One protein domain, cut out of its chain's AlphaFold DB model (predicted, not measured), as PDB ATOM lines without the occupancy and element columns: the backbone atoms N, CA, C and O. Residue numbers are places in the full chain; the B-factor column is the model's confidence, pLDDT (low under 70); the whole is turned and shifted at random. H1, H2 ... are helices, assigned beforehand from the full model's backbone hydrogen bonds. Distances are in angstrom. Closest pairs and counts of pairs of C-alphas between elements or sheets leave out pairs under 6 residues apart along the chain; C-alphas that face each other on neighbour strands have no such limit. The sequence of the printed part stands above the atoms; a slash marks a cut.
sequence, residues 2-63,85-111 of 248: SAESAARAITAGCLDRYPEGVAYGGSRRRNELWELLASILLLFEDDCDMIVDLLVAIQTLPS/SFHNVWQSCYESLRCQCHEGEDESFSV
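What this domain is: This is residues 2 to 63 and 85 to 111 of the 248 residues of an uncharacterized protein of Fusarium oxysporum f. sp. cubense (strain race 1) (UniProt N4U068). A long helix, H2, forms the middle of a loose, open array of four helices: H3 folds back from its end to make a V with it, and H4 crosses H2 with residues 86 to 94 before reaching away from it. H1 packs across H3, and the long loop of residues 12 to 24 joins it to H2, while residues 103 to 108, of which 103 belongs to H4, stick out. The printed part has 89 residues with four named helices, in the order H1, H2, H3, H4, and no named strand; the class is all helix. The whole is loose, with a radius of gyration of the C-alphas of 15.9 A, and only just flat, spanning 51 by 34 by 17 A.

How they stand to each other: Start with H2, residues 25 to 43, the longest helix. Look next at H3, residues 48 to 59: the two form a helical hairpin, opposite ways at a shallow tilt of 26 degrees. They touch through residues 37 to 41 of H2 and 48 to 51 of H3 alone, and their closest C-alphas, those of Leu 41 and Cys 48, are 5.5 A apart. H4, residues 86 to 103, touches H2 with residues 86 to 94 alone, the same way at a steep tilt of 52 degrees; the closest C-alphas, those of Ala 38 and Trp 90, are 5.4 A apart. H1, residues 3 to 11, touches H3, with the C-alphas of Ala 3 and Leu 54 closest at 5.0 A. Their steep tilt of 67 degrees is only just short of about perpendicular, and they run the same way. H1 and H2 are near each other, with 5 pairs of C-alphas within 10 A, the closest at 8.2 A. H4 is apart from H1 and from H3. Of the three touching pairs, 1 is at a shallow tilt, and the packing is only just mostly crossed, with lines at larger angles. In H1, H2, H3 and H4 every O i to N i+4 pair is within hydrogen-bond range.

Where its parts are: Find C-alpha 25 at (14.184, -45.642, -11.660); from there H2 runs 27.4 A to C-alpha 43 at (30.734, -49.644, -33.092). H3 runs 16.8 A from Cys 48 to Gln 59, and H1 runs 11.9 A from Ala 3 to Thr 11. H4 covers 25.5 A from Phe 86 to C-alpha 103 at (33.229, -66.030, -29.023).

The domain as a whole: Look for the two C-alphas farthest apart, those of Glu 20 and Glu 107, at 52.0 A. The link from H1 to H2 is long, at 13 residues, and that from H2 to H3 is tight, at 4. The link from H3 to H4 runs across the cut: residues 64 to 84 are not printed, and C-alphas 63 and 85 are 16.6 A apart. The mean pLDDT of the printed part is 74.8, and the model's confidence is under 70 at residues 13 to 27, 62 to 63 and 99 to 111.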
ATOM      1  N   SER A   2      22.654 -28.817 -32.051       87.81
ATOM      2  CA  SER A   2      23.903 -28.642 -31.274       87.81
ATOM      3  C   SER A   2      24.059 -29.740 -30.215       87.81
ATOM      4  O   SER A   2      23.041 -30.246 -29.730       87.81
ATOM      5  N   ALA A   3      25.295 -30.063 -29.818       85.62
ATOM      6  CA  ALA A   3      25.574 -31.015 -28.736       85.62
ATOM      7  C   ALA A   3      24.860 -30.622 -27.430       85.62
ATOM      8  O   ALA A   3      24.253 -31.468 -26.787       85.62
ATOM      9  N   GLU A   4      24.798 -29.326 -27.103       84.31
ATOM     10  CA  GLU A   4      24.044 -28.821 -25.946       84.31
ATOM     11  C   GLU A   4      22.538 -29.090 -26.044       84.31
ATOM     12  O   GLU A   4      21.907 -29.508 -25.074       84.31
ATOM     13  N   SER A   5      21.936 -28.847 -27.216       84.44
ATOM     14  CA  SER A   5      20.506 -29.114 -27.414       84.44
ATOM     15  C   SER A   5      20.186 -30.606 -27.327       84.44
ATOM     16  O   SER A   5      19.164 -30.968 -26.746       84.44
ATOM     17  N   ALA A   6      21.074 -31.461 -27.841       85.69
ATOM     18  CA  ALA A   6      20.945 -32.909 -27.742       85.69
ATOM     19  C   ALA A   6      21.131 -33.382 -26.293       85.69
ATOM     20  O   ALA A   6      20.279 -34.109 -25.794       85.69
ATOM     21  N   ALA A   7      22.157 -32.891 -25.589       85.38
ATOM     22  CA  ALA A   7      22.407 -33.185 -24.181       85.38
ATOM     23  C   ALA A   7      21.182 -32.859 -23.319       85.38
ATOM     24  O   ALA A   7      20.726 -33.706 -22.553       85.38
ATOM     25  N   ARG A   8      20.579 -31.674 -23.493       81.81
ATOM     26  CA  ARG A   8      19.342 -31.299 -22.783       81.81
ATOM     27  C   ARG A   8      18.180 -32.236 -23.115       81.81
ATOM     28  O   ARG A   8      17.444 -32.618 -22.213       81.81
ATOM     29  N   ALA A   9      18.012 -32.607 -24.384       83.06
ATOM     30  CA  ALA A   9      16.909 -33.461 -24.818       83.06
ATOM     31  C   ALA A   9      17.021 -34.893 -24.266       83.06
ATOM     32  O   ALA A   9      16.046 -35.414 -23.730       83.06
ATOM     33  N   ILE A  10      18.202 -35.512 -24.354       79.38
ATOM     34  CA  ILE A  10      18.404 -36.908 -23.931       79.38
ATOM     35  C   ILE A  10      18.457 -37.054 -22.406       79.38
ATOM     36  O   ILE A  10      17.966 -38.041 -21.868       79.38
ATOM     37  N   THR A  11      18.985 -36.051 -21.693       76.06
ATOM     38  CA  THR A  11      19.059 -36.079 -20.221       76.06
ATOM     39  C   THR A  11      17.743 -35.689 -19.550       76.06
ATOM     40  O   THR A  11      17.513 -36.080 -18.405       76.06
ATOM     41  N   ALA A  12      16.828 -35.002 -20.250       73.19
ATOM     42  CA  ALA A  12      15.515 -34.634 -19.711       73.19
ATOM     43  C   ALA A  12      14.685 -35.852 -19.262       73.19
ATOM     44  O   ALA A  12      13.915 -35.744 -18.308       73.19
ATOM     45  N   GLY A  13      14.855 -37.011 -19.912       63.53
ATOM     46  CA  GLY A  13      14.184 -38.271 -19.560       63.53
ATOM     47  C   GLY A  13      14.855 -39.081 -18.440       63.53
ATOM     48  O   GLY A  13      14.261 -40.048 -17.950       63.53
ATOM     49  N   CYS A  14      16.067 -38.686 -18.035       64.12
ATOM     50  CA  CYS A  14      16.860 -39.302 -16.964       64.12
ATOM     51  C   CYS A  14      16.665 -38.607 -15.604       64.12
ATOM     52  O   CYS A  14      17.177 -39.086 -14.595       64.12
ATOM     53  N   LEU A  15      15.945 -37.479 -15.569       58.50
ATOM     54  CA  LEU A  15      15.603 -36.763 -14.343       58.50
ATOM     55  C   LEU A  15      14.456 -37.484 -13.624       58.50
ATOM     56  O   LEU A  15      13.316 -37.482 -14.096       58.50
ATOM     57  N   ASP A  16      14.742 -38.068 -12.460       50.47
ATOM     58  CA  ASP A  16      13.714 -38.572 -11.552       50.47
ATOM     59  C   ASP A  16      12.860 -37.397 -11.044       50.47
ATOM     60  O   ASP A  16      13.214 -36.675 -10.115       50.47
ATOM     61  N   ARG A  17      11.688 -37.200 -11.651       45.38
ATOM     62  CA  ARG A  17      10.533 -36.625 -10.956       45.38
ATOM     63  C   ARG A  17       9.620 -37.778 -10.562       45.38
ATOM     64  O   ARG A  17       8.666 -38.058 -11.282       45.38
ATOM     65  N   TYR A  18       9.892 -38.434  -9.438       45.91
ATOM     66  CA  TYR A  18       8.898 -39.303  -8.809       45.91
ATOM     67  C   TYR A  18       8.719 -38.987  -7.321       45.91
ATOM     68  O   TYR A  18       9.673 -38.555  -6.672       45.91
ATOM     69  N   PRO A  19       7.487 -39.147  -6.795       41.75
ATOM     70  CA  PRO A  19       7.173 -38.902  -5.394       41.75
ATOM     71  C   PRO A  19       7.928 -39.897  -4.514       41.75
ATOM     72  O   PRO A  19       8.201 -41.021  -4.934       41.75
ATOM     73  N   GLU A  20       8.247 -39.465  -3.300       40.50
ATOM     74  CA  GLU A  20       8.909 -40.228  -2.241       40.50
ATOM     75  C   GLU A  20       8.534 -41.725  -2.251       40.50
ATOM     76  O   GLU A  20       7.379 -42.083  -2.017       40.50
ATOM     77  N   GLY A  21       9.507 -42.611  -2.519       46.09
ATOM     78  CA  GLY A  21       9.349 -44.046  -2.235       46.09
ATOM     79  C   GLY A  21       9.998 -45.066  -3.177       46.09
ATOM     80  O   GLY A  21      10.094 -46.225  -2.783       46.09
ATOM     81  N   VAL A  22      10.471 -44.708  -4.381       44.38
ATOM     82  CA  VAL A  22      11.079 -45.693  -5.310       44.38
ATOM     83  C   VAL A  22      12.374 -45.159  -5.935       44.38
ATOM     84  O   VAL A  22      12.389 -44.655  -7.050       44.38
ATOM     85  N   ALA A  23      13.488 -45.293  -5.212       46.75
ATOM     86  CA  ALA A  23      14.810 -44.759  -5.575       46.75
ATOM     87  C   ALA A  23      15.547 -45.491  -6.729       46.75
ATOM     88  O   ALA A  23      16.740 -45.283  -6.925       46.75
ATOM     89  N   TYR A  24      14.882 -46.374  -7.483       49.69
ATOM     90  CA  TYR A  24      15.548 -47.296  -8.422       49.69
ATOM     91  C   TYR A  24      15.375 -46.948  -9.918       49.69
ATOM     92  O   TYR A  24      15.990 -47.593 -10.766       49.69
ATOM     93  N   GLY A  25      14.560 -45.945 -10.269       51.72
ATOM     94  CA  GLY A  25      14.184 -45.642 -11.660       51.72
ATOM     95  C   GLY A  25      15.219 -44.849 -12.473       51.72
ATOM     96  O   GLY A  25      15.585 -45.272 -13.574       51.72
ATOM     97  N   GLY A  26      15.711 -43.721 -11.951       59.12
ATOM     98  CA  GLY A  26      16.607 -42.813 -12.679       59.12
ATOM     99  C   GLY A  26      18.010 -43.365 -12.910       59.12
ATOM    100  O   GLY A  26      18.573 -43.182 -13.989       59.12
ATOM    101  N   SER A  27      18.549 -44.126 -11.951       64.56
ATOM    102  CA  SER A  27      19.862 -44.782 -12.078       64.56
ATOM    103  C   SER A  27      19.900 -45.781 -13.242       64.56
ATOM    104  O   SER A  27      20.862 -45.806 -14.010       64.56
ATOM    105  N   ARG A  28      18.816 -46.545 -13.440       72.00
ATOM    106  CA  ARG A  28      18.707 -47.516 -14.535       72.00
ATOM    107  C   ARG A  28      18.706 -46.838 -15.905       72.00
ATOM    108  O   ARG A  28      19.519 -47.194 -16.746       72.00
ATOM    109  N   ARG A  29      17.848 -45.833 -16.114       74.19
ATOM    110  CA  ARG A  29      17.775 -45.106 -17.399       74.19
ATOM    111  C   ARG A  29      19.069 -44.376 -17.735       74.19
ATOM    112  O   ARG A  29      19.446 -44.277 -18.896       74.19
ATOM    113  N   ARG A  30      19.741 -43.843 -16.715       78.94
ATOM    114  CA  ARG A  30      21.063 -43.234 -16.854       78.94
ATOM    115  C   ARG A  30      22.097 -44.256 -17.333       78.94
ATOM    116  O   ARG A  30      22.832 -43.960 -18.265       78.94
ATOM    117  N   ASN A  31      22.137 -45.443 -16.730       79.81
ATOM    118  CA  ASN A  31      23.067 -46.492 -17.150       79.81
ATOM    119  C   ASN A  31      22.746 -47.005 -18.560       79.81
ATOM    120  O   ASN A  31      23.666 -47.145 -19.350       79.81
ATOM    121  N   GLU A  32      21.467 -47.168 -18.912       85.12
ATOM    122  CA  GLU A  32      21.038 -47.515 -20.278       85.12
ATOM    123  C   GLU A  32      21.506 -46.457 -21.301       85.12
ATOM    124  O   GLU A  32      21.966 -46.797 -22.392       85.12
ATOM    125  N   LEU A  33      21.458 -45.166 -20.945       87.38
ATOM    126  CA  LEU A  33      22.021 -44.094 -21.772       87.38
ATOM    127  C   LEU A  33      23.550 -44.205 -21.889       87.38
ATOM    128  O   LEU A  33      24.083 -44.070 -22.989       87.38
ATOM    129  N   TRP A  34      24.262 -44.454 -20.786       89.44
ATOM    130  CA  TRP A  34      25.714 -44.655 -20.809       89.44
ATOM    131  C   TRP A  34      26.125 -45.851 -21.660       89.44
ATOM    132  O   TRP A  34      27.051 -45.721 -22.457       89.44
ATOM    133  N   GLU A  35      25.420 -46.974 -21.538       90.75
ATOM    134  CA  GLU A  35      25.655 -48.188 -22.320       90.75
ATOM    135  C   GLU A  35      25.445 -47.922 -23.809       90.75
ATOM    136  O   GLU A  35      26.274 -48.320 -24.627       90.75
ATOM    137  N   LEU A  36      24.388 -47.185 -24.168       91.31
ATOM    138  CA  LEU A  36      24.127 -46.807 -25.554       91.31
ATOM    139  C   LEU A  36      25.252 -45.929 -26.119       91.31
ATOM    140  O   LEU A  36      25.770 -46.217 -27.196       91.31
ATOM    141  N   LEU A  37      25.655 -44.879 -25.397       92.75
ATOM    142  CA  LEU A  37      26.718 -43.974 -25.847       92.75
ATOM    143  C   LEU A  37      28.075 -44.691 -25.937       92.75
ATOM    144  O   LEU A  37      28.791 -44.509 -26.921       92.75
ATOM    145  N   ALA A  38      28.409 -45.537 -24.959       92.50
ATOM    146  CA  ALA A  38      29.629 -46.345 -24.967       92.50
ATOM    147  C   ALA A  38      29.641 -47.355 -26.125       92.50
ATOM    148  O   ALA A  38      30.644 -47.484 -26.824       92.50
ATOM    149  N   SER A  39      28.514 -48.020 -26.385       90.12
ATOM    150  CA  SER A  39      28.390 -48.972 -27.495       90.12
ATOM    151  C   SER A  39      28.532 -48.280 -28.849       90.12
ATOM    152  O   SER A  39      29.243 -48.780 -29.717       90.12
ATOM    153  N   ILE A  40      27.920 -47.103 -29.033       90.75
ATOM    154  CA  ILE A  40      28.054 -46.329 -30.277       90.75
ATOM    155  C   ILE A  40      29.521 -45.952 -30.520       90.75
ATOM    156  O   ILE A  40      30.005 -46.135 -31.633       90.75
ATOM    157  N   LEU A  41      30.244 -45.504 -29.487       91.75
ATOM    158  CA  LEU A  41      31.676 -45.189 -29.582       91.75
ATOM    159  C   LEU A  41      32.531 -46.388 -30.035       91.75
ATOM    160  O   LEU A  41      33.524 -46.198 -30.734       91.75
ATOM    161  N   LEU A  42      32.156 -47.609 -29.644       89.44
ATOM    162  CA  LEU A  42      32.881 -48.840 -29.983       89.44
ATOM    163  C   LEU A  42      32.490 -49.413 -31.356       89.44
ATOM    164  O   LEU A  42      33.303 -50.088 -31.995       89.44
ATOM    165  N   LEU A  43      31.275 -49.125 -31.831       85.50
ATOM    166  CA  LEU A  43      30.734 -49.644 -33.092       85.50
ATOM    167  C   LEU A  43      30.946 -48.697 -34.283       85.50
ATOM    168  O   LEU A  43      31.235 -49.166 -35.384       85.50
ATOM    169  N   PHE A  44      30.841 -47.381 -34.081       85.56
ATOM    170  CA  PHE A  44      30.793 -46.389 -35.161       85.56
ATOM    171  C   PHE A  44      31.926 -45.360 -35.038       85.56
ATOM    172  O   PHE A  44      31.893 -44.454 -34.209       85.56
ATOM    173  N   GLU A  45      32.943 -45.484 -35.898       82.50
ATOM    174  CA  GLU A  45      34.112 -44.589 -35.879       82.50
ATOM    175  C   GLU A  45      33.751 -43.135 -36.234       82.50
ATOM    176  O   GLU A  45      34.270 -42.201 -35.615       82.50
ATOM    177  N   ASP A  46      32.849 -42.951 -37.201       86.88
ATOM    178  CA  ASP A  46      32.468 -41.638 -37.738       86.88
ATOM    179  C   ASP A  46      31.718 -40.774 -36.714       86.88
ATOM    180  O   ASP A  46      31.831 -39.547 -36.724       86.88
ATOM    181  N   ASP A  47      31.018 -41.407 -35.772       87.94
ATOM    182  CA  ASP A  47      30.237 -40.726 -34.738       87.94
ATOM    183  C   ASP A  47      31.069 -40.370 -33.497       87.94
ATOM    184  O   ASP A  47      30.578 -39.707 -32.582       87.94
ATOM    185  N   CYS A  48      32.342 -40.772 -33.448       90.56
ATOM    186  CA  CYS A  48      33.162 -40.657 -32.248       90.56
ATOM    187  C   CYS A  48      33.281 -39.211 -31.732       90.56
ATOM    188  O   CYS A  48      33.058 -38.968 -30.548       90.56
ATOM    189  N   ASP A  49      33.572 -38.236 -32.603       92.94
ATOM    190  CA  ASP A  49      33.659 -36.827 -32.181       92.94
ATOM    191  C   ASP A  49      32.307 -36.292 -31.703       92.94
ATOM    192  O   ASP A  49      32.235 -35.643 -30.663       92.94
ATOM    193  N   MET A  50      31.227 -36.632 -32.410       93.25
ATOM    194  CA  MET A  50      29.874 -36.213 -32.048       93.25
ATOM    195  C   MET A  50      29.470 -36.736 -30.664       93.25
ATOM    196  O   MET A  50      28.907 -35.986 -29.866       93.25
ATOM    197  N   ILE A  51      29.746 -38.010 -30.368       93.62
ATOM    198  CA  ILE A  51      29.390 -38.614 -29.081       93.62
ATOM    199  C   ILE A  51      30.277 -38.083 -27.951       93.62
ATOM    200  O   ILE A  51      29.769 -37.805 -26.866       93.62
ATOM    201  N   VAL A  52      31.576 -37.873 -28.187       93.38
ATOM    202  CA  VAL A  52      32.447 -37.254 -27.177       93.38
ATOM    203  C   VAL A  52      32.010 -35.812 -26.893       93.38
ATOM    204  O   VAL A  52      31.894 -35.436 -25.728       93.38
ATOM    205  N   ASP A  53      31.684 -35.023 -27.917       93.50
ATOM    206  CA  ASP A  53      31.162 -33.661 -27.743       93.50
ATOM    207  C   ASP A  53      29.812 -33.657 -27.006       93.50
ATOM    208  O   ASP A  53      29.535 -32.755 -26.213       93.50
ATOM    209  N   LEU A  54      28.978 -34.680 -27.217       92.69
ATOM    210  CA  LEU A  54      27.739 -34.876 -26.468       92.69
ATOM    211  C   LEU A  54      28.005 -35.169 -24.985       92.69
ATOM    212  O   LEU A  54      27.350 -34.571 -24.134       92.69
ATOM    213  N   LEU A  55      28.970 -36.037 -24.663       91.56
ATOM    214  CA  LEU A  55      29.378 -36.308 -23.277       91.56
ATOM    215  C   LEU A  55      29.887 -35.034 -22.594       91.56
ATOM    216  O   LEU A  55      29.448 -34.722 -21.486       91.56
ATOM    217  N   VAL A  56      30.721 -34.250 -23.284       90.25
ATOM    218  CA  VAL A  56      31.182 -32.938 -22.800       90.25
ATOM    219  C   VAL A  56      30.003 -31.996 -22.571       90.25
ATOM    220  O   VAL A  56      29.899 -31.367 -21.520       90.25
ATOM    221  N   ALA A  57      29.062 -31.923 -23.515       88.81
ATOM    222  CA  ALA A  57      27.882 -31.082 -23.368       88.81
ATOM    223  C   ALA A  57      27.029 -31.489 -22.154       88.81
ATOM    224  O   ALA A  57      26.554 -30.611 -21.433       88.81
ATOM    225  N   ILE A  58      26.886 -32.791 -21.872       86.56
ATOM    226  CA  ILE A  58      26.211 -33.282 -20.662       86.56
ATOM    227  C   ILE A  58      26.946 -32.819 -19.396       86.56
ATOM    228  O   ILE A  58      26.287 -32.374 -18.456       86.56
ATOM    229  N   GLN A  59      28.285 -32.844 -19.378       83.50
ATOM    230  CA  GLN A  59      29.070 -32.356 -18.233       83.50
ATOM    231  C   GLN A  59      28.849 -30.868 -17.944       83.50
ATOM    232  O   GLN A  59      28.903 -30.437 -16.796       83.50
ATOM    233  N   THR A  60      28.604 -30.074 -18.987       82.38
ATOM    234  CA  THR A  60      28.396 -28.623 -18.861       82.38
ATOM    235  C   THR A  60      26.974 -28.225 -18.463       82.38
ATOM    236  O   THR A  60      26.700 -27.035 -18.284       82.38
ATOM    237  N   LEU A  61      26.047 -29.182 -18.330       79.12
ATOM    238  CA  LEU A  61      24.689 -28.876 -17.893       79.12
ATOM    239  C   LEU A  61      24.696 -28.339 -16.446       79.12
ATOM    240  O   LEU A  61      25.501 -28.776 -15.626       79.12
ATOM    241  N   PRO A  62      23.809 -27.386 -16.098       66.81
ATOM    242  CA  PRO A  62      23.718 -26.887 -14.731       66.81
ATOM    243  C   PRO A  62      23.398 -28.026 -13.758       66.81
ATOM    244  O   PRO A  62      22.402 -28.734 -13.938       66.81
ATOM    245  N   SER A  63      24.201 -28.179 -12.701       59.22
ATOM    246  CA  SER A  63      23.888 -29.117 -11.626       59.22
ATOM    247  C   SER A  63      22.595 -28.672 -10.940       59.22
ATOM    248  O   SER A  63      22.526 -27.595 -10.350       59.22
ATOM    249  N   SER A  85      29.695 -43.120 -12.793       75.25
ATOM    250  CA  SER A  85      29.929 -44.495 -13.248       75.25
ATOM    251  C   SER A  85      30.088 -44.683 -14.763       75.25
ATOM    252  O   SER A  85      30.209 -45.830 -15.188       75.25
ATOM    253  N   PHE A  86      30.166 -43.619 -15.577       85.44
ATOM    254  CA  PHE A  86      30.335 -43.760 -17.028       85.44
ATOM    255  C   PHE A  86      31.588 -44.570 -17.380       85.44
ATOM    256  O   PHE A  86      31.509 -45.469 -18.202       85.44
ATOM    257  N   HIS A  87      32.717 -44.340 -16.698       85.12
ATOM    258  CA  HIS A  87      33.935 -45.134 -16.907       85.12
ATOM    259  C   HIS A  87      33.734 -46.635 -16.624       85.12
ATOM    260  O   HIS A  87      34.287 -47.465 -17.336       85.12
ATOM    261  N   ASN A  88      32.923 -47.003 -15.625       85.81
ATOM    262  CA  ASN A  88      32.630 -48.408 -15.324       85.81
ATOM    263  C   ASN A  88      31.760 -49.033 -16.416       85.81
ATOM    264  O   ASN A  88      31.992 -50.174 -16.809       85.81
ATOM    265  N   VAL A  89      30.778 -48.278 -16.915       89.00
ATOM    266  CA  VAL A  89      29.925 -48.702 -18.031       89.00
ATOM    267  C   VAL A  89      30.747 -48.833 -19.310       89.00
ATOM    268  O   VAL A  89      30.674 -49.861 -19.968       89.00
ATOM    269  N   TRP A  90      31.600 -47.851 -19.609       92.19
ATOM    270  CA  TRP A  90      32.546 -47.886 -20.718       92.19
ATOM    271  C   TRP A  90      33.405 -49.152 -20.689       92.19
ATOM    272  O   TRP A  90      33.431 -49.891 -21.668       92.19
ATOM    273  N   GLN A  91      34.049 -49.445 -19.556       89.75
ATOM    274  CA  GLN A  91      34.864 -50.652 -19.402       89.75
ATOM    275  C   GLN A  91      34.032 -51.933 -19.530       89.75
ATOM    276  O   GLN A  91      34.477 -52.887 -20.155       89.75
ATOM    277  N   SER A  92      32.806 -51.949 -19.002       88.69
ATOM    278  CA  SER A  92      31.908 -53.104 -19.140       88.69
ATOM    279  C   SER A  92      31.504 -53.343 -20.600       88.69
ATOM    280  O   SER A  92      31.513 -54.483 -21.057       88.69
ATOM    281  N   CYS A  93      31.197 -52.281 -21.352       89.00
ATOM    282  CA  CYS A  93      30.908 -52.356 -22.784       89.00
ATOM    283  C   CYS A  93      32.139 -52.790 -23.589       89.00
ATOM    284  O   CYS A  93      32.005 -53.631 -24.473       89.00
ATOM    285  N   TYR A  94      33.321 -52.255 -23.260       89.00
ATOM    286  CA  TYR A  94      34.584 -52.656 -23.878       89.00
ATOM    287  C   TYR A  94      34.837 -54.156 -23.682       89.00
ATOM    288  O   TYR A  94      35.012 -54.884 -24.653       89.00
ATOM    289  N   GLU A  95      34.784 -54.661 -22.449       85.75
ATOM    290  CA  GLU A  95      35.029 -56.085 -22.198       85.75
ATOM    291  C   GLU A  95      33.944 -56.973 -22.817       85.75
ATOM    292  O   GLU A  95      34.251 -57.996 -23.421       85.75
ATOM    293  N   SER A  96      32.671 -56.567 -22.752       84.25
ATOM    294  CA  SER A  96      31.582 -57.346 -23.348       84.25
ATOM    295  C   SER A  96      31.717 -57.469 -24.868       84.25
ATOM    296  O   SER A  96      31.592 -58.574 -25.398       84.25
ATOM    297  N   LEU A  97      32.002 -56.367 -25.570       79.25
ATOM    298  CA  LEU A  97      32.192 -56.389 -27.021       79.25
ATOM    299  C   LEU A  97      33.498 -57.088 -27.408       79.25
ATOM    300  O   LEU A  97      33.513 -57.820 -28.395       79.25
ATOM    301  N   ARG A  98      34.562 -56.949 -26.607       77.19
ATOM    302  CA  ARG A  98      35.801 -57.714 -26.785       77.19
ATOM    303  C   ARG A  98      35.546 -59.222 -26.675       77.19
ATOM    304  O   ARG A  98      35.974 -59.965 -27.551       77.19
ATOM    305  N   CYS A  99      34.815 -59.681 -25.658       69.06
ATOM    306  CA  CYS A  99      34.445 -61.095 -25.511       69.06
ATOM    307  C   CYS A  99      33.576 -61.592 -26.674       69.06
ATOM    308  O   CYS A  99      33.826 -62.674 -27.191       69.06
ATOM    309  N   GLN A 100      32.613 -60.790 -27.144       66.25
ATOM    310  CA  GLN A 100      31.806 -61.135 -28.323       66.25
ATOM    311  C   GLN A 100      32.645 -61.255 -29.599       66.25
ATOM    312  O   GLN A 100      32.346 -62.100 -30.441       66.25
ATOM    313  N   CYS A 101      33.715 -60.462 -29.732       57.56
ATOM    314  CA  CYS A 101      34.686 -60.656 -30.805       57.56
ATOM    315  C   CYS A 101      35.394 -62.015 -30.662       57.56
ATOM    316  O   CYS A 101      35.609 -62.687 -31.656       57.56
ATOM    317  N   HIS A 102      35.714 -62.476 -29.451       54.09
ATOM    318  CA  HIS A 102      36.393 -63.763 -29.247       54.09
ATOM    319  C   HIS A 102      35.484 -65.009 -29.356       54.09
ATOM    320  O   HIS A 102      35.996 -66.086 -29.655       54.09
ATOM    321  N   GLU A 103      34.168 -64.890 -29.136       49.62
ATOM    322  CA  GLU A 103      33.229 -66.030 -29.023       49.62
ATOM    323  C   GLU A 103      32.326 -66.273 -30.258       49.62
ATOM    324  O   GLU A 103      31.449 -67.137 -30.220       49.62
ATOM    325  N   GLY A 104      32.505 -65.538 -31.359       46.91
ATOM    326  CA  GLY A 104      31.666 -65.674 -32.557       46.91
ATOM    327  C   GLY A 104      31.794 -67.034 -33.265       46.91
ATOM    328  O   GLY A 104      32.888 -67.442 -33.638       46.91
ATOM    329  N   GLU A 105      30.656 -67.696 -33.522       46.44
ATOM    330  CA  GLU A 105      30.529 -68.935 -34.326       46.44
ATOM    331  C   GLU A 105      30.932 -68.765 -35.808       46.44
ATOM    332  O   GLU A 105      31.045 -69.749 -36.537       46.44
ATOM    333  N   ASP A 106      31.194 -67.532 -36.243       43.25
ATOM    334  CA  ASP A 106      31.846 -67.216 -37.508       43.25
ATOM    335  C   ASP A 106      33.285 -66.763 -37.224       43.25
ATOM    336  O   ASP A 106      33.501 -65.725 -36.595       43.25
ATOM    337  N   GLU A 107      34.270 -67.470 -37.789       44.16
ATOM    338  CA  GLU A 107      35.712 -67.139 -37.792       44.16
ATOM    339  C   GLU A 107      36.051 -65.739 -38.378       44.16
ATOM    340  O   GLU A 107      37.214 -65.423 -38.612       44.16
ATOM    341  N   SER A 108      35.047 -64.901 -38.660       44.38
ATOM    342  CA  SER A 108      35.168 -63.577 -39.279       44.38
ATOM    343  C   SER A 108      35.039 -62.396 -38.308       44.38
ATOM    344  O   SER A 108      35.441 -61.292 -38.676       44.38
ATOM    345  N   PHE A 109      34.493 -62.601 -37.099       42.03
ATOM    346  CA  PHE A 109      34.397 -61.558 -36.056       42.03
ATOM    347  C   PHE A 109      35.406 -61.738 -34.915       42.03
ATOM    348  O   PHE A 109      35.664 -60.791 -34.165       42.03
ATOM    349  N   SER A 110      36.029 -62.918 -34.832       51.56
ATOM    350  CA  SER A 110      37.316 -63.053 -34.166       51.56
ATOM    351  C   SER A 110      38.269 -62.087 -34.848       51.56
ATOM    352  O   SER A 110      38.313 -62.019 -36.073       51.56
ATOM    353  N   VAL A 111      38.998 -61.284 -34.064       61.09
ATOM    354  CA  VAL A 111      40.104 -60.471 -34.594       61.09
ATOM    355  C   VAL A 111      39.681 -59.174 -35.345       61.09
ATOM    356  O   VAL A 111      40.335 -58.736 -36.294       61.09
TER     357      VAL A 111